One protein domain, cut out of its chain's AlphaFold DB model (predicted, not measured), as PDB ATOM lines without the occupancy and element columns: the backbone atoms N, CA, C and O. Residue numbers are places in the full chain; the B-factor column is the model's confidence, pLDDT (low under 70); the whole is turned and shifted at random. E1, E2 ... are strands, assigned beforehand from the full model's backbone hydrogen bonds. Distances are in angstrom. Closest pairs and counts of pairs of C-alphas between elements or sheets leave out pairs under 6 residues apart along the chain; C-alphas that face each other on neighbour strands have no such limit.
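What this domain is: This is residues 139 to 274 of the 330 residues of an uncharacterized protein of Bacteroidetes bacterium RBG_13_42_15 (UniProt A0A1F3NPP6). The chain is wound in stacked turns, a solenoid in which each turn lays its strands side by side with those of the next, from E1 and E2 at one end to E9 at the other. E2, E4, E6, E7, E8 and E9 make one side of the stack, while E3, E5 and the later parts of the sharply bent E6 and E7 make another. Near the E9 end, E10 leads away from the stack and pairs with no named strand. The printed part has 136 residues with no named helix and ten strands, E1 to E10 in order along the chain; E1 to E9 form a branched, parallel, twisted sheet, and the class is all strand. The whole is compact, with a radius of gyration of the C-alphas of 13.9 A and spans of 39 by 35 by 27 A.

How they stand to each other: E1, residues 143 to 150, is an edge strand parallel to E2, residues 164 to 172; N 145 and O 170 are 2.8 A apart. E4, residues 189 to 194, is parallel to E2 on the other side of it from E1, with N 171 and O 193 at 2.8 A. E3, residues 178 to 180, is an edge strand parallel to E5, residues 197 to 199, with N 199 and O 179 at 2.8 A. E6, residues 210 to 221, bends by 135 degrees at residue 216; E4, beside its residues 211 to 216, and E5, beside its residues 218 to 221, lie on one side of it. N 194 and O 215 are 2.8 A apart, as are N 221 and O 198. On the other side of E6 is E7, residues 227 to 239, parallel to it, with N 220 and O 237 at 2.8 A; E7 bends by 156 degrees at residue 235. E8, residues 244 to 251, is parallel to E7, with N 228 and O 244 at 2.9 A. E9, residues 263 to 266, is an edge strand parallel to E8, with N 247 and O 264 at 2.8 A. It runs on into E10, residues 269 to 273, at 75 degrees; the closest C-alphas of E8 and E10, those of Gly 249 and Val 269, are 5.1 A apart.

Where its parts are: E1 begins at C-alpha 143, (81.136, 130.667, 101.094), and spans 16.1 A. E2 spans 20.0 A and E8 18.3 A, while the bent E6 and E7 span 13.6 A and 13.0 A. E10 ends at C-alpha 273, (66.826, 119.853, 88.060).

The domain as a whole: The C-alphas of Asp 142 and Asp 260, the two farthest apart, are 41.5 A apart. The printed part has no cut. The links E1 to E2, residues 151 to 163, and E8 to E9 are long. The mean pLDDT of the printed part is 97.4, and no printed residue is under 70.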
ATOM      1  N   SER A 139      76.144 131.132  94.923       94.50
ATOM      2  CA  SER A 139      77.108 130.218  94.315       94.50
ATOM      3  C   SER A 139      78.028 129.606  95.381       94.50
ATOM      4  O   SER A 139      78.277 130.245  96.409       94.50
ATOM      5  N   PRO A 140      78.617 128.413  95.149       96.81
ATOM      6  CA  PRO A 140      79.604 127.831  96.064       96.81
ATOM      7  C   PRO A 140      80.799 128.741  96.339       96.81
ATOM      8  O   PRO A 140      81.445 128.607  97.376       96.81
ATOM      9  N   GLY A 141      81.114 129.653  95.414       96.69
ATOM     10  CA  GLY A 141      82.197 130.627  95.566       96.69
ATOM     11  C   GLY A 141      81.971 131.655  96.678       96.69
ATOM     12  O   GLY A 141      82.945 132.201  97.190       96.69
ATOM     13  N   ASP A 142      80.721 131.892  97.081       97.88
ATOM     14  CA  ASP A 142      80.379 132.933  98.056       97.88
ATOM     15  C   ASP A 142      80.723 132.527  99.496       97.88
ATOM     16  O   ASP A 142      80.899 133.387 100.356       97.88
ATOM     17  N   VAL A 143      80.816 131.222  99.773       98.75
ATOM     18  CA  VAL A 143      81.136 130.667 101.094       98.75
ATOM     19  C   VAL A 143      82.401 129.836 100.983       98.75
ATOM     20  O   VAL A 143      82.399 128.765 100.380       98.75
ATOM     21  N   VAL A 144      83.485 130.301 101.591       98.88
ATOM     22  CA  VAL A 144      84.799 129.661 101.494       98.88
ATOM     23  C   VAL A 144      85.234 129.135 102.855       98.88
ATOM     24  O   VAL A 144      85.463 129.908 103.782       98.88
ATOM     25  N   ILE A 145      85.436 127.825 102.960       98.88
ATOM     26  CA  ILE A 145      86.085 127.191 104.110       98.88
ATOM     27  C   ILE A 145      87.554 126.945 103.765       98.88
ATOM     28  O   ILE A 145      87.876 126.031 103.006       98.88
ATOM     29  N   ARG A 146      88.458 127.756 104.318       98.56
ATOM     30  CA  ARG A 146      89.905 127.503 104.343       98.56
ATOM     31  C   ARG A 146      90.211 126.545 105.491       98.56
ATOM     32  O   ARG A 146      89.989 126.874 106.648       98.56
ATOM     33  N   GLY A 147      90.699 125.355 105.175       97.81
ATOM     34  CA  GLY A 147      90.833 124.258 106.124       97.81
ATOM     35  C   GLY A 147      90.248 122.981 105.543       97.81
ATOM     36  O   GLY A 147      90.691 122.524 104.493       97.81
ATOM     37  N   ALA A 148      89.265 122.388 106.215       97.25
ATOM     38  CA  ALA A 148      88.667 121.138 105.760       97.25
ATOM     39  C   ALA A 148      87.164 121.078 106.034       97.25
ATOM     40  O   ALA A 148      86.681 121.575 107.045       97.25
ATOM     41  N   VAL A 149      86.441 120.383 105.157       98.62
ATOM     42  CA  VAL A 149      85.128 119.806 105.462       98.62
ATOM     43  C   VAL A 149      85.244 118.315 105.196       98.62
ATOM     44  O   VAL A 149      85.465 117.908 104.055       98.62
ATOM     45  N   ARG A 150      85.194 117.498 106.251       98.25
ATOM     46  CA  ARG A 150      85.648 116.104 106.170       98.25
ATOM     47  C   ARG A 150      84.799 115.124 106.958       98.25
ATOM     48  O   ARG A 150      84.278 115.420 108.032       98.25
ATOM     49  N   SER A 151      84.734 113.910 106.429       98.12
ATOM     50  CA  SER A 151      84.185 112.735 107.096       98.12
ATOM     51  C   SER A 151      85.252 111.648 107.080       98.12
ATOM     52  O   SER A 151      85.618 111.150 106.021       98.12
ATOM     53  N   ASN A 152      85.765 111.293 108.254       95.81
ATOM     54  CA  ASN A 152      86.861 110.340 108.413       95.81
ATOM     55  C   ASN A 152      86.375 108.965 108.882       95.81
ATOM     56  O   ASN A 152      85.241 108.801 109.345       95.81
ATOM     57  N   THR A 153      87.255 107.967 108.793       92.38
ATOM     58  CA  THR A 153      86.998 106.616 109.290       92.38
ATOM     59  C   THR A 153      86.713 106.610 110.783       92.38
ATOM     60  O   THR A 153      87.450 107.176 111.591       92.38
ATOM     61  N   ARG A 154      85.674 105.860 111.156       83.06
ATOM     62  CA  ARG A 154      85.425 105.458 112.534       83.06
ATOM     63  C   ARG A 154      85.957 104.037 112.752       83.06
ATOM     64  O   ARG A 154      85.421 103.070 112.218       83.06
ATOM     65  N   GLY A 155      86.992 103.894 113.577       85.25
ATOM     66  CA  GLY A 155      87.656 102.603 113.786       85.25
ATOM     67  C   GLY A 155      88.475 102.206 112.559       85.25
ATOM     68  O   GLY A 155      89.467 102.862 112.262       85.25
ATOM     69  N   ASN A 156      88.046 101.159 111.845       88.94
ATOM     70  CA  ASN A 156      88.804 100.573 110.733       88.94
ATOM     71  C   ASN A 156      88.063 100.603 109.381       88.94
ATOM     72  O   ASN A 156      88.582 100.045 108.421       88.94
ATOM     73  N   SER A 157      86.860 101.185 109.283       92.62
ATOM     74  CA  SER A 157      86.103 101.291 108.022       92.62
ATOM     75  C   SER A 157      85.141 102.490 108.007       92.62
ATOM     76  O   SER A 157      84.825 103.055 109.056       92.62
ATOM     77  N   VAL A 158      84.643 102.868 106.824       95.25
ATOM     78  CA  VAL A 158      83.585 103.893 106.654       95.25
ATOM     79  C   VAL A 158      82.228 103.283 106.293       95.25
ATOM     80  O   VAL A 158      81.312 104.016 105.922       95.25
ATOM     81  N   LEU A 159      82.064 101.960 106.432       96.25
ATOM     82  CA  LEU A 159      80.831 101.230 106.082       96.25
ATOM     83  C   LEU A 159      79.579 101.719 106.816       96.25
ATOM     84  O   LEU A 159      78.482 101.407 106.383       96.25
ATOM     85  N   VAL A 160      79.748 102.461 107.912       96.12
ATOM     86  CA  VAL A 160      78.648 103.013 108.713       96.12
ATOM     87  C   VAL A 160      78.618 104.539 108.727       96.12
ATOM     88  O   VAL A 160      77.888 105.126 109.515       96.12
ATOM     89  N   ASN A 161      79.402 105.222 107.889       97.50
ATOM     90  CA  ASN A 161      79.388 106.684 107.814       97.50
ATOM     91  C   ASN A 161      78.192 107.172 106.978       97.50
ATOM     92  O   ASN A 161      78.351 107.591 105.831       97.50
ATOM     93  N   PHE A 162      77.001 107.089 107.569       98.00
ATOM     94  CA  PHE A 162      75.726 107.448 106.949       98.00
ATOM     95  C   PHE A 162      75.257 108.863 107.316       98.00
ATOM     96  O   PHE A 162      75.836 109.523 108.191       98.00
ATOM     97  N   TRP A 163      74.164 109.271 106.663       98.62
ATOM     98  CA  TRP A 163      73.264 110.372 107.035       98.62
ATOM     99  C   TRP A 163      73.974 111.681 107.348       98.62
ATOM    100  O   TRP A 163      73.865 112.209 108.447       98.62
ATOM    101  N   ARG A 164      74.718 112.209 106.384       98.69
ATOM    102  CA  ARG A 164      75.409 113.498 106.509       98.69
ATOM    103  C   ARG A 164      75.469 114.204 105.171       98.69
ATOM    104  O   ARG A 164      75.240 113.574 104.152       98.69
ATOM    105  N   GLY A 165      75.776 115.486 105.125       98.75
ATOM    106  CA  GLY A 165      75.873 116.154 103.832       98.75
ATOM    107  C   GLY A 165      76.659 117.440 103.875       98.75
ATOM    108  O   GLY A 165      76.811 118.048 104.934       98.75
ATOM    109  N   VAL A 166      77.137 117.840 102.704       98.94
ATOM    110  CA  VAL A 166      77.760 119.140 102.469       98.94
ATOM    111  C   VAL A 166      77.217 119.730 101.174       98.94
ATOM    112  O   VAL A 166      77.073 119.014 100.175       98.94
ATOM    113  N   GLU A 167      76.883 121.018 101.208       98.75
ATOM    114  CA  GLU A 167      76.287 121.704 100.070       98.75
ATOM    115  C   GLU A 167      76.669 123.182  99.949       98.75
ATOM    116  O   GLU A 167      76.741 123.894 100.949       98.75
ATOM    117  N   ASN A 168      76.832 123.636  98.702       98.69
ATOM    118  CA  ASN A 168      76.907 125.045  98.295       98.69
ATOM    119  C   ASN A 168      78.046 125.847  98.942       98.69
ATOM    120  O   ASN A 168      77.832 126.938  99.462       98.69
ATOM    121  N   LEU A 169      79.265 125.303  98.926       98.88
ATOM    122  CA  LEU A 169      80.446 125.979  99.468       98.88
ATOM    123  C   LEU A 169      81.730 125.599  98.731       98.88
ATOM    124  O   LEU A 169      81.811 124.570  98.054       98.88
ATOM    125  N   THR A 170      82.756 126.421  98.903       98.94
ATOM    126  CA  THR A 170      84.114 126.178  98.426       98.94
ATOM    127  C   THR A 170      84.983 125.659  99.564       98.94
ATOM    128  O   THR A 170      85.005 126.232 100.653       98.94
ATOM    129  N   ILE A 171      85.754 124.607  99.296       98.88
ATOM    130  CA  ILE A 171      86.776 124.081 100.197       98.88
ATOM    131  C   ILE A 171      88.155 124.467  99.657       98.88
ATOM    132  O   ILE A 171      88.537 124.141  98.532       98.88
ATOM    133  N   ILE A 172      88.834 125.199 100.527       98.62
ATOM    134  CA  ILE A 172      90.229 125.596 100.705       98.62
ATOM    135  C   ILE A 172      91.178 124.627 101.409       98.62
ATOM    136  O   ILE A 172      91.532 124.996 102.531       98.62
ATOM    137  N   PRO A 173      91.588 123.447 100.897       97.56
ATOM    138  CA  PRO A 173      92.469 122.572 101.666       97.56
ATOM    139  C   PRO A 173      93.732 123.323 102.089       97.56
ATOM    140  O   PRO A 173      94.280 124.110 101.313       97.56
ATOM    141  N   ILE A 174      94.201 123.096 103.318       94.00
ATOM    142  CA  ILE A 174      95.538 123.566 103.703       94.00
ATOM    143  C   ILE A 174      96.573 122.963 102.743       94.00
ATOM    144  O   ILE A 174      96.330 121.893 102.174       94.00
ATOM    145  N   ALA A 175      97.700 123.651 102.549       86.38
ATOM    146  CA  ALA A 175      98.733 123.223 101.606       86.38
ATOM    147  C   ALA A 175      99.069 121.730 101.774       86.38
ATOM    148  O   ALA A 175      99.150 121.227 102.895       86.38
ATOM    149  N   ASP A 176      99.187 121.033 100.643       82.50
ATOM    150  CA  ASP A 176      99.500 119.601 100.541       82.50
ATOM    151  C   ASP A 176      98.494 118.636 101.204       82.50
ATOM    152  O   ASP A 176      98.736 117.428 101.271       82.50
ATOM    153  N   SER A 177      97.328 119.122 101.646       92.12
ATOM    154  CA  SER A 177      96.251 118.269 102.159       92.12
ATOM    155  C   SER A 177      95.260 117.841 101.074       92.12
ATOM    156  O   SER A 177      95.050 118.506 100.061       92.12
ATOM    157  N   THR A 178      94.627 116.691 101.301       96.62
ATOM    158  CA  THR A 178      93.544 116.161 100.466       96.62
ATOM    159  C   THR A 178      92.248 116.193 101.265       96.62
ATOM    160  O   THR A 178      92.235 115.796 102.432       96.62
ATOM    161  N   VAL A 179      91.152 116.643 100.651       98.31
ATOM    162  CA  VAL A 179      89.830 116.576 101.285       98.31
ATOM    163  C   VAL A 179      89.427 115.117 101.417       98.31
ATOM    164  O   VAL A 179      89.458 114.375 100.442       98.31
ATOM    165  N   THR A 180      89.007 114.707 102.611       98.31
ATOM    166  CA  THR A 180      88.553 113.339 102.871       98.31
ATOM    167  C   THR A 180      87.049 113.312 103.112       98.31
ATOM    168  O   THR A 180      86.560 113.757 104.151       98.31
ATOM    169  N   TRP A 181      86.312 112.738 102.164       98.69
ATOM    170  CA  TRP A 181      84.883 112.445 102.263       98.69
ATOM    171  C   TRP A 181      84.653 110.931 102.332       98.69
ATOM    172  O   TRP A 181      84.009 110.326 101.477       98.69
ATOM    173  N   GLY A 182      85.213 110.301 103.366       98.12
ATOM    174  CA  GLY A 182      85.047 108.882 103.647       98.12
ATOM    175  C   GLY A 182      83.650 108.588 104.186       98.12
ATOM    176  O   GLY A 182      83.371 108.783 105.375       98.12
ATOM    177  N   VAL A 183      82.764 108.124 103.308       98.38
ATOM    178  CA  VAL A 183      81.342 107.903 103.604       98.38
ATOM    179  C   VAL A 183      80.809 106.605 102.996       98.38
ATOM    180  O   VAL A 183      81.463 105.984 102.156       98.38
ATOM    181  N   SER A 184      79.606 106.214 103.421       98.06
ATOM    182  CA  SER A 184      78.791 105.196 102.744       98.06
ATOM    183  C   SER A 184      77.455 105.803 102.277       98.06
ATOM    184  O   SER A 184      77.436 106.949 101.824       98.06
ATOM    185  N   GLN A 185      76.341 105.069 102.314       98.56
ATOM    186  CA  GLN A 185      75.055 105.540 101.786       98.56
ATOM    187  C   GLN A 185      74.499 106.769 102.533       98.56
ATOM    188  O   GLN A 185      74.829 107.042 103.685       98.56
ATOM    189  N   ALA A 186      73.598 107.498 101.863       98.50
ATOM    190  CA  ALA A 186      72.913 108.681 102.397       98.50
ATOM    191  C   ALA A 186      73.863 109.797 102.882       98.50
ATOM    192  O   ALA A 186      73.589 110.466 103.880       98.50
ATOM    193  N   ALA A 187      74.971 109.998 102.161       98.69
ATOM    194  CA  ALA A 187      75.987 110.995 102.483       98.69
ATOM    195  C   ALA A 187      76.341 111.933 101.301       98.69
ATOM    196  O   ALA A 187      77.491 111.932 100.844       98.69
ATOM    197  N   PRO A 188      75.368 112.676 100.730       98.81
ATOM    198  CA  PRO A 188      75.581 113.440  99.502       98.81
ATOM    199  C   PRO A 188      76.568 114.604  99.670       98.81
ATOM    200  O   PRO A 188      76.509 115.353 100.645       98.81
ATOM    201  N   MET A 189      77.395 114.805  98.645       98.88
ATOM    202  CA  MET A 189      78.119 116.052  98.384       98.88
ATOM    203  C   MET A 189      77.504 116.705  97.140       98.88
ATOM    204  O   MET A 189      77.404 116.065  96.091       98.88
ATOM    205  N   ARG A 190      77.023 117.945  97.264       98.81
ATOM    206  CA  ARG A 190      76.328 118.666  96.184       98.81
ATOM    207  C   ARG A 190      76.842 120.090  96.078       98.81
ATOM    208  O   ARG A 190      77.017 120.715  97.111       98.81
ATOM    209  N   ARG A 191      76.997 120.653  94.879       98.31
ATOM    210  CA  ARG A 191      77.291 122.091  94.748       98.31
ATOM    211  C   ARG A 191      78.546 122.504  95.535       98.31
ATOM    212  O   ARG A 191      78.551 123.517  96.220       98.31
ATOM    213  N   VAL A 192      79.591 121.675  95.513       98.81
ATOM    214  CA  VAL A 192      80.849 121.947  96.226       98.81
ATOM    215  C   VAL A 192      81.947 122.261  95.224       98.81
ATOM    216  O   VAL A 192      82.088 121.574  94.212       98.81
ATOM    217  N   TYR A 193      82.751 123.277  95.525       98.81
ATOM    218  CA  TYR A 193      83.978 123.556  94.792       98.81
ATOM    219  C   TYR A 193      85.201 123.218  95.653       98.81
ATOM    220  O   TYR A 193      85.468 123.885  96.645       98.81
ATOM    221  N   ILE A 194      85.959 122.186  95.295       98.81
ATOM    222  CA  ILE A 194      87.197 121.811  95.987       98.81
ATOM    223  C   ILE A 194      88.397 122.302  95.182       98.81
ATOM    224  O   ILE A 194      88.678 121.794  94.096       98.81
ATOM    225  N   LYS A 195      89.152 123.242  95.750       98.38
ATOM    226  CA  LYS A 195      90.412 123.739  95.177       98.38
ATOM    227  C   LYS A 195      91.587 122.837  95.560       98.38
ATOM    228  O   LYS A 195      92.522 123.265  96.231       98.38
ATOM    229  N   GLY A 196      91.491 121.556  95.213       98.19
ATOM    230  CA  GLY A 196      92.467 120.531  95.582       98.19
ATOM    231  C   GLY A 196      91.981 119.113  95.286       98.19
ATOM    232  O   GLY A 196      91.057 118.913  94.501       98.19
ATOM    233  N   ASN A 197      92.614 118.125  95.919       98.56
ATOM    234  CA  ASN A 197      92.279 116.708  95.751       98.56
ATOM    235  C   ASN A 197      91.112 116.278  96.654       98.56
ATOM    236  O   ASN A 197      90.899 116.852  97.728       98.56
ATOM    237  N   LEU A 198      90.423 115.203  96.258       98.81
ATOM    238  CA  LEU A 198      89.332 114.580  97.008       98.81
ATOM    239  C   LEU A 198      89.528 113.061  97.116       98.81
ATOM    240  O   LEU A 198      89.489 112.341  96.122       98.81
ATOM    241  N   ASN A 199      89.631 112.555  98.340       98.69
ATOM    242  CA  ASN A 199      89.500 111.136  98.645       98.69
ATOM    243  C   ASN A 199      88.063 110.836  99.070       98.69
ATOM    244  O   ASN A 199      87.552 111.411 100.031       98.69
ATOM    245  N   LEU A 200      87.425 109.876  98.407       98.69
ATOM    246  CA  LEU A 200      86.080 109.396  98.752       98.69
ATOM    247  C   LEU A 200      86.101 108.325  99.855       98.69
ATOM    248  O   LEU A 200      85.109 107.654 100.121       98.69
ATOM    249  N   PHE A 201      87.253 108.133 100.486       97.50
ATOM    250  CA  PHE A 201      87.539 107.110 101.482       97.50
ATOM    251  C   PHE A 201      88.534 107.664 102.506       97.50
ATOM    252  O   PHE A 201      89.100 108.736 102.310       97.50
ATOM    253  N   ASP A 202      88.774 106.911 103.578       96.88
ATOM    254  CA  ASP A 202      89.858 107.194 104.525       96.88
ATOM    255  C   ASP A 202      90.643 105.907 104.828       96.88
ATOM    256  O   ASP A 202      91.697 105.659 104.249       96.88
ATOM    257  N   LYS A 203      90.079 105.008 105.640       95.19
ATOM    258  CA  LYS A 203      90.645 103.683 105.949       95.19
ATOM    259  C   LYS A 203      89.599 102.581 105.799       95.19
ATOM    260  O   LYS A 203      88.448 102.769 106.198       95.19
ATOM    261  N   GLY A 204      90.043 101.421 105.313       94.62
ATOM    262  CA  GLY A 204      89.272 100.179 105.195       94.62
ATOM    263  C   GLY A 204      88.076 100.247 104.247       94.62
ATOM    264  O   GLY A 204      88.033 101.076 103.347       94.62
ATOM    265  N   TYR A 205      87.118  99.336 104.429       96.12
ATOM    266  CA  TYR A 205      85.978  99.186 103.521       96.12
ATOM    267  C   TYR A 205      85.079 100.427 103.464       96.12
ATOM    268  O   TYR A 205      84.829 101.076 104.487       96.12
ATOM    269  N   ALA A 206      84.546 100.696 102.272       97.69
ATOM    270  CA  ALA A 206      83.693 101.838 101.983       97.69
ATOM    271  C   ALA A 206      82.590 101.462 100.972       97.69
ATOM    272  O   ALA A 206      82.851 100.683 100.053       97.69
ATOM    273  N   SER A 207      81.361 101.963 101.164       98.25
ATOM    274  CA  SER A 207      80.185 101.620 100.338       98.25
ATOM    275  C   SER A 207      79.313 102.848 100.034       98.25
ATOM    276  O   SER A 207      78.113 102.902 100.303       98.25
ATOM    277  N   GLY A 208      79.953 103.898  99.535       95.69
ATOM    278  CA  GLY A 208      79.326 105.109  99.025       95.69
ATOM    279  C   GLY A 208      78.733 104.893  97.632       95.69
ATOM    280  O   GLY A 208      78.485 103.774  97.205       95.69
ATOM    281  N   GLY A 209      78.410 105.941  96.895       97.75
ATOM    282  CA  GLY A 209      78.278 107.319  97.344       97.75
ATOM    283  C   GLY A 209      77.690 108.173  96.232       97.75
ATOM    284  O   GLY A 209      77.449 107.683  95.127       97.75
ATOM    285  N   PHE A 210      77.411 109.433  96.553       98.94
ATOM    286  CA  PHE A 210      76.753 110.360  95.643       98.94
ATOM    287  C   PHE A 210      77.469 111.712  95.647       98.94
ATOM    288  O   PHE A 210      77.536 112.376  96.686       98.94
ATOM    289  N   LEU A 211      77.961 112.116  94.476       98.94
ATOM    290  CA  LEU A 211      78.559 113.425  94.214       98.94
ATOM    291  C   LEU A 211      77.819 114.083  93.048       98.94
ATOM    292  O   LEU A 211      77.595 113.451  92.017       98.94
ATOM    293  N   ALA A 212      77.415 115.340  93.195       98.81
ATOM    294  CA  ALA A 212      76.749 116.037  92.104       98.81
ATOM    295  C   ALA A 212      77.035 117.528  92.063       98.81
ATOM    296  O   ALA A 212      77.331 118.137  93.092       98.81
ATOM    297  N   ASP A 213      76.848 118.117  90.884       98.44
ATOM    298  CA  ASP A 213      76.838 119.568  90.693       98.44
ATOM    299  C   ASP A 213      78.114 120.226  91.240       98.44
ATOM    300  O   ASP A 213      78.043 121.250  91.896       98.44
ATOM    301  N   SER A 214      79.282 119.591  91.123       98.81
ATOM    302  CA  SER A 214      80.486 119.978  91.881       98.81
ATOM    303  C   SER A 214      81.707 120.140  90.986       98.81
ATOM    304  O   SER A 214      81.781 119.544  89.917       98.81
ATOM    305  N   LYS A 215      82.690 120.920  91.437       98.75
ATOM    306  CA  LYS A 215      83.978 121.098  90.751       98.75
ATOM    307  C   LYS A 215      85.116 120.693  91.679       98.75
ATOM    308  O   LYS A 215      85.123 121.086  92.844       98.75
ATOM    309  N   ILE A 216      86.069 119.913  91.185       98.81
ATOM    310  CA  ILE A 216      87.257 119.494  91.930       98.81
ATOM    311  C   ILE A 216      88.492 119.777  91.071       98.81
ATOM    312  O   ILE A 216      88.733 119.089  90.088       98.81
ATOM    313  N   ASP A 217      89.307 120.762  91.442       98.44
ATOM    314  CA  ASP A 217      90.480 121.143  90.633       98.44
ATOM    315  C   ASP A 217      91.550 120.034  90.569       98.44
ATOM    316  O   ASP A 217      92.395 120.019  89.674       98.44
ATOM    317  N   GLY A 218      91.543 119.111  91.532       98.25
ATOM    318  CA  GLY A 218      92.523 118.041  91.657       98.25
ATOM    319  C   GLY A 218      92.029 116.658  91.233       98.25
ATOM    320  O   GLY A 218      91.139 116.480  90.399       98.25
ATOM    321  N   ILE A 219      92.667 115.653  91.828       98.69
ATOM    322  CA  ILE A 219      92.372 114.240  91.613       98.69
ATOM    323  C   ILE A 219      91.266 113.805  92.573       98.69
ATOM    324  O   ILE A 219      91.365 114.023  93.784       98.69
ATOM    325  N   VAL A 220      90.251 113.128  92.041       98.88
ATOM    326  CA  VAL A 220      89.286 112.364  92.832       98.88
ATOM    327  C   VAL A 220      89.735 110.906  92.897       98.88
ATOM    328  O   VAL A 220      89.957 110.265  91.869       98.88
ATOM    329  N   SER A 221      89.881 110.371  94.108       98.69
ATOM    330  CA  SER A 221      90.243 108.974  94.348       98.69
ATOM    331  C   SER A 221      89.105 108.227  95.027       98.69
ATOM    332  O   SER A 221      88.677 108.582  96.131       98.69
ATOM    333  N   SER A 222      88.633 107.154  94.388       98.44
ATOM    334  CA  SER A 222      87.621 106.271  94.977       98.44
ATOM    335  C   SER A 222      88.180 105.405  96.106       98.44
ATOM    336  O   SER A 222      87.427 104.943  96.960       98.44
ATOM    337  N   GLY A 223      89.489 105.133  96.091       97.62
ATOM    338  CA  GLY A 223      90.113 104.125  96.947       97.62
ATOM    339  C   GLY A 223      89.320 102.804  96.953       97.62
ATOM    340  O   GLY A 223      88.940 102.329  95.882       97.62
ATOM    341  N   PRO A 224      89.023 102.221  98.131       97.50
ATOM    342  CA  PRO A 224      88.322 100.946  98.268       97.50
ATOM    343  C   PRO A 224      86.792 101.050  98.143       97.50
ATOM    344  O   PRO A 224      86.107 100.075  98.463       97.50
ATOM    345  N   GLN A 225      86.240 102.201  97.733       98.44
ATOM    346  CA  GLN A 225      84.799 102.346  97.525       98.44
ATOM    347  C   GLN A 225      84.270 101.239  96.618       98.44
ATOM    348  O   GLN A 225      84.763 101.059  95.509       98.44
ATOM    349  N   GLN A 226      83.282 100.491  97.104       98.62
ATOM    350  CA  GLN A 226      82.649  99.400  96.361       98.62
ATOM    351  C   GLN A 226      81.973  99.919  95.090       98.62
ATOM    352  O   GLN A 226      82.191  99.386  94.001       98.62
ATOM    353  N   GLN A 227      81.215 101.005  95.227       98.69
ATOM    354  CA  GLN A 227      80.549 101.680  94.128       98.69
ATOM    355  C   GLN A 227      80.501 103.194  94.347       98.69
ATOM    356  O   GLN A 227      80.733 103.674  95.458       98.69
ATOM    357  N   TRP A 228      80.194 103.949  93.292       98.88
ATOM    358  CA  TRP A 228      79.964 105.391  93.375       98.88
ATOM    359  C   TRP A 228      79.126 105.902  92.200       98.88
ATOM    360  O   TRP A 228      79.296 105.429  91.079       98.88
ATOM    361  N   PHE A 229      78.258 106.889  92.439       98.94
ATOM    362  CA  PHE A 229      77.563 107.626  91.381       98.94
ATOM    363  C   PHE A 229      77.926 109.113  91.428       98.94
ATOM    364  O   PHE A 229      77.741 109.780  92.452       98.94
ATOM    365  N   THR A 230      78.403 109.633  90.298       98.94
ATOM    366  CA  THR A 230      78.672 111.057  90.101       98.94
ATOM    367  C   THR A 230      77.881 111.596  88.915       98.94
ATOM    368  O   THR A 230      77.826 110.958  87.862       98.94
ATOM    369  N   ARG A 231      77.323 112.807  89.048       98.81
ATOM    370  CA  ARG A 231      76.711 113.516  87.915       98.81
ATOM    371  C   ARG A 231      76.987 115.015  87.869       98.81
ATOM    372  O   ARG A 231      77.228 115.606  88.918       98.81
ATOM    373  N   ASN A 232      76.886 115.639  86.691       98.50
ATOM    374  CA  ASN A 232      77.014 117.099  86.515       98.50
ATOM    375  C   ASN A 232      78.210 117.670  87.292       98.50
ATOM    376  O   ASN A 232      78.067 118.526  88.153       98.50
ATOM    377  N   THR A 233      79.383 117.076  87.121       98.75
ATOM    378  CA  THR A 233      80.570 117.386  87.928       98.75
ATOM    379  C   THR A 233      81.758 117.551  87.003       98.75
ATOM    380  O   THR A 233      81.792 116.962  85.927       98.75
ATOM    381  N   GLU A 234      82.726 118.352  87.407       98.69
ATOM    382  CA  GLU A 234      84.000 118.489  86.713       98.69
ATOM    383  C   GLU A 234      85.129 118.154  87.684       98.69
ATOM    384  O   GLU A 234      85.114 118.577  88.844       98.69
ATOM    385  N   TRP A 235      86.122 117.417  87.201       98.62
ATOM    386  CA  TRP A 235      87.390 117.261  87.897       98.62
ATOM    387  C   TRP A 235      88.567 117.289  86.936       98.62
ATOM    388  O   TRP A 235      88.391 117.137  85.731       98.62
ATOM    389  N   ASN A 236      89.785 117.428  87.453       98.50
ATOM    390  CA  ASN A 236      90.974 117.244  86.624       98.50
ATOM    391  C   ASN A 236      91.177 115.762  86.267       98.50
ATOM    392  O   ASN A 236      91.371 115.411  85.106       98.50
ATOM    393  N   LYS A 237      91.089 114.861  87.256       98.56
ATOM    394  CA  LYS A 237      91.284 113.421  87.026       98.56
ATOM    395  C   LYS A 237      90.540 112.557  88.037       98.56
ATOM    396  O   LYS A 237      90.515 112.861  89.224       98.56
ATOM    397  N   TRP A 238      90.042 111.414  87.576       98.69
ATOM    398  CA  TRP A 238      89.563 110.327  88.427       98.69
ATOM    399  C   TRP A 238      90.596 109.199  88.542       98.69
ATOM    400  O   TRP A 238      91.295 108.876  87.579       98.69
ATOM    401  N   THR A 239      90.676 108.564  89.712       98.50
ATOM    402  CA  THR A 239      91.484 107.361  89.949       98.50
ATOM    403  C   THR A 239      90.754 106.346  90.829       98.50
ATOM    404  O   THR A 239      89.969 106.704  91.709       98.50
ATOM    405  N   GLY A 240      91.058 105.065  90.610       97.56
ATOM    406  CA  GLY A 240      90.459 103.953  91.343       97.56
ATOM    407  C   GLY A 240      89.156 103.444  90.723       97.56
ATOM    408  O   GLY A 240      88.584 104.035  89.805       97.56
ATOM    409  N   GLY A 241      88.717 102.290  91.199       97.31
ATOM    410  CA  GLY A 241      87.563 101.559  90.697       97.31
ATOM    411  C   GLY A 241      87.492 100.220  91.420       97.31
ATOM    412  O   GLY A 241      88.526  99.594  91.630       97.31
ATOM    413  N   ASN A 242      86.296  99.808  91.833       97.12
ATOM    414  CA  ASN A 242      86.079  98.500  92.448       97.12
ATOM    415  C   ASN A 242      84.975  97.765  91.686       97.12
ATOM    416  O   ASN A 242      85.257  97.201  90.638       97.12
ATOM    417  N   TRP A 243      83.720  97.812  92.135       97.88
ATOM    418  CA  TRP A 243      82.641  97.059  91.490       97.88
ATOM    419  C   TRP A 243      81.875  97.883  90.458       97.88
ATOM    420  O   TRP A 243      81.595  97.379  89.374       97.88
ATOM    421  N   ASN A 244      81.526  99.136  90.771       98.50
ATOM    422  CA  ASN A 244      80.739  99.979  89.863       98.50
ATOM    423  C   ASN A 244      80.950 101.481  90.112       98.50
ATOM    424  O   ASN A 244      80.462 102.016  91.107       98.50
ATOM    425  N   MET A 245      81.621 102.174  89.195       98.81
ATOM    426  CA  MET A 245      81.721 103.634  89.186       98.81
ATOM    427  C   MET A 245      80.918 104.181  88.007       98.81
ATOM    428  O   MET A 245      81.252 103.944  86.845       98.81
ATOM    429  N   MET A 246      79.848 104.903  88.323       98.75
ATOM    430  CA  MET A 246      78.927 105.468  87.350       98.75
ATOM    431  C   MET A 246      79.107 106.983  87.261       98.75
ATOM    432  O   MET A 246      79.033 107.693  88.266       98.75
ATOM    433  N   PHE A 247      79.283 107.477  86.043       98.94
ATOM    434  CA  PHE A 247      79.484 108.881  85.714       98.94
ATOM    435  C   PHE A 247      78.433 109.310  84.688       98.94
ATOM    436  O   PHE A 247      78.230 108.625  83.688       98.94
ATOM    437  N   MET A 248      77.748 110.428  84.923       98.81
ATOM    438  CA  MET A 248      76.751 110.962  83.986       98.81
ATOM    439  C   MET A 248      76.835 112.488  83.893       98.81
ATOM    440  O   MET A 248      76.608 113.164  84.893       98.81
ATOM    441  N   GLY A 249      77.141 113.064  82.729       98.56
ATOM    442  CA  GLY A 249      77.339 114.522  82.655       98.56
ATOM    443  C   GLY A 249      78.601 114.976  83.386       98.56
ATOM    444  O   GLY A 249      78.589 116.013  84.047       98.56
ATOM    445  N   VAL A 250      79.648 114.149  83.398       98.81
ATOM    446  CA  VAL A 250      80.870 114.427  84.159       98.81
ATOM    447  C   VAL A 250      82.006 114.777  83.211       98.81
ATOM    448  O   VAL A 250      82.468 113.939  82.437       98.81
ATOM    449  N   VAL A 251      82.473 116.020  83.301       98.56
ATOM    450  CA  VAL A 251      83.611 116.518  82.529       98.56
ATOM    451  C   VAL A 251      84.881 115.839  83.043       98.56
ATOM    452  O   VAL A 251      85.126 115.802  84.251       98.56
ATOM    453  N   ASN A 252      85.673 115.287  82.119       98.44
ATOM    454  CA  ASN A 252      86.865 114.470  82.384       98.44
ATOM    455  C   ASN A 252      86.590 113.160  83.152       98.44
ATOM    456  O   ASN A 252      87.449 112.663  83.891       98.44
ATOM    457  N   ALA A 253      85.398 112.571  83.009       98.50
ATOM    458  CA  ALA A 253      85.166 111.199  83.461       98.50
ATOM    459  C   ALA A 253      86.077 110.196  82.720       98.50
ATOM    460  O   ALA A 253      86.417 110.428  81.559       98.50
ATOM    461  N   PRO A 254      86.450 109.065  83.351       98.00
ATOM    462  CA  PRO A 254      87.075 107.954  82.637       98.00
ATOM    463  C   PRO A 254      86.207 107.484  81.466       98.00
ATOM    464  O   PRO A 254      84.979 107.505  81.561       98.00
ATOM    465  N   GLU A 255      86.829 107.009  80.389       97.25
ATOM    466  CA  GLU A 255      86.093 106.439  79.259       97.25
ATOM    467  C   GLU A 255      85.243 105.231  79.683       97.25
ATOM    468  O   GLU A 255      85.614 104.451  80.570       97.25
ATOM    469  N   GLN A 256      84.087 105.080  79.032       97.38
ATOM    470  CA  GLN A 256      83.219 103.913  79.174       97.38
ATOM    471  C   GLN A 256      84.004 102.650  78.810       97.38
ATOM    472  O   GLN A 256      84.437 102.511  77.670       97.38
ATOM    473  N   ASN A 257      84.150 101.714  79.753       95.25
ATOM    474  CA  ASN A 257      84.946 100.508  79.506       95.25
ATOM    475  C   ASN A 257      84.503  99.278  80.322       95.25
ATOM    476  O   ASN A 257      85.312  98.411  80.638       95.25
ATOM    477  N   PHE A 258      83.229  99.199  80.715       95.94
ATOM    478  CA  PHE A 258      82.684  98.002  81.366       95.94
ATOM    479  C   PHE A 258      82.547  96.828  80.373       95.94
ATOM    480  O   PHE A 258      81.990  97.045  79.294       95.94
ATOM    481  N   PRO A 259      82.958  95.587  80.722       95.69
ATOM    482  CA  PRO A 259      83.410  95.126  82.044       95.69
ATOM    483  C   PRO A 259      84.927  95.182  82.301       95.69
ATOM    484  O   PRO A 259      85.334  94.870  83.418       95.69
ATOM    485  N   ASP A 260      85.756  95.553  81.321       95.44
ATOM    486  CA  ASP A 260      87.225  95.534  81.451       95.44
ATOM    487  C   ASP A 260      87.726  96.450  82.583       95.44
ATOM    488  O   ASP A 260      88.618  96.076  83.343       95.44
ATOM    489  N   ASN A 261      87.086  97.612  82.749       94.69
ATOM    490  CA  ASN A 261      87.147  98.444  83.950       94.69
ATOM    491  C   ASN A 261      85.731  98.637  84.520       94.69
ATOM    492  O   ASN A 261      84.756  98.631  83.770       94.69
ATOM    493  N   PRO A 262      85.567  98.913  85.826       97.56
ATOM    494  CA  PRO A 262      84.251  99.061  86.450       97.56
ATOM    495  C   PRO A 262      83.606 100.433  86.166       97.56
ATOM    496  O   PRO A 262      83.003 101.022  87.062       97.56
ATOM    497  N   TYR A 263      83.777 100.986  84.962       98.69
ATOM    498  CA  TYR A 263      83.365 102.343  84.597       98.69
ATOM    499  C   TYR A 263      82.160 102.326  83.661       98.69
ATOM    500  O   TYR A 263      82.236 101.811  82.543       98.69
ATOM    501  N   THR A 264      81.062 102.924  84.129       98.75
ATOM    502  CA  THR A 264      79.908 103.285  83.301       98.75
ATOM    503  C   THR A 264      79.883 104.799  83.120       98.75
ATOM    504  O   THR A 264      79.623 105.512  84.086       98.75
ATOM    505  N   THR A 265      80.126 105.294  81.911       98.75
ATOM    506  CA  THR A 265      80.232 106.727  81.611       98.75
ATOM    507  C   THR A 265      79.222 107.123  80.546       98.75
ATOM    508  O   THR A 265      79.241 106.618  79.427       98.75
ATOM    509  N   ILE A 266      78.342 108.053  80.904       98.56
ATOM    510  CA  ILE A 266      77.338 108.652  80.028       98.56
ATOM    511  C   ILE A 266      77.664 110.140  79.909       98.56
ATOM    512  O   ILE A 266      77.787 110.841  80.913       98.56
ATOM    513  N   GLU A 267      77.799 110.630  78.682       98.19
ATOM    514  CA  GLU A 267      78.291 111.986  78.425       98.19
ATOM    515  C   GLU A 267      77.402 113.075  79.032       98.19
ATOM    516  O   GLU A 267      77.922 114.019  79.611       98.19
ATOM    517  N   ASN A 268      76.078 112.916  78.955       98.31
ATOM    518  CA  ASN A 268      75.110 113.935  79.354       98.31
ATOM    519  C   ASN A 268      74.050 113.367  80.304       98.31
ATOM    520  O   ASN A 268      73.607 112.228  80.150       98.31
ATOM    521  N   VAL A 269      73.589 114.182  81.256       98.31
ATOM    522  CA  VAL A 269      72.357 113.908  82.005       98.31
ATOM    523  C   VAL A 269      71.169 114.361  81.141       98.31
ATOM    524  O   VAL A 269      71.051 115.561  80.885       98.31
ATOM    525  N   PRO A 270      70.271 113.459  80.693       97.94
ATOM    526  CA  PRO A 270      69.246 113.815  79.704       97.94
ATOM    527  C   PRO A 270      68.272 114.894  80.180       97.94
ATOM    528  O   PRO A 270      67.900 115.780  79.418       97.94
ATOM    529  N   LEU A 271      67.863 114.826  81.446       97.44
ATOM    530  CA  LEU A 271      66.937 115.770  82.054       97.44
ATOM    531  C   LEU A 271      67.194 115.829  83.557       97.44
ATOM    532  O   LEU A 271      67.194 114.795  84.228       97.44
ATOM    533  N   ILE A 272      67.405 117.024  84.100       96.81
ATOM    534  CA  ILE A 272      67.701 117.187  85.523       96.81
ATOM    535  C   ILE A 272      67.318 118.568  86.026       96.81
ATOM    536  O   ILE A 272      67.455 119.568  85.336       96.81
ATOM    537  N   ARG A 273      66.879 118.624  87.278       95.25
ATOM    538  CA  ARG A 273      66.826 119.853  88.060       95.25
ATOM    539  C   ARG A 273      67.672 119.639  89.304       95.25
ATOM    540  O   ARG A 273      67.506 118.624  89.986       95.25
ATOM    541  N   GLU A 274      68.592 120.555  89.580       96.75
ATOM    542  CA  GLU A 274      69.373 120.470  90.812       96.75
ATOM    543  C   GLU A 274      68.495 120.722  92.041       96.75
ATOM    544  O   GLU A 274      67.407 121.295  91.957       96.75
TER     545      GLU A 274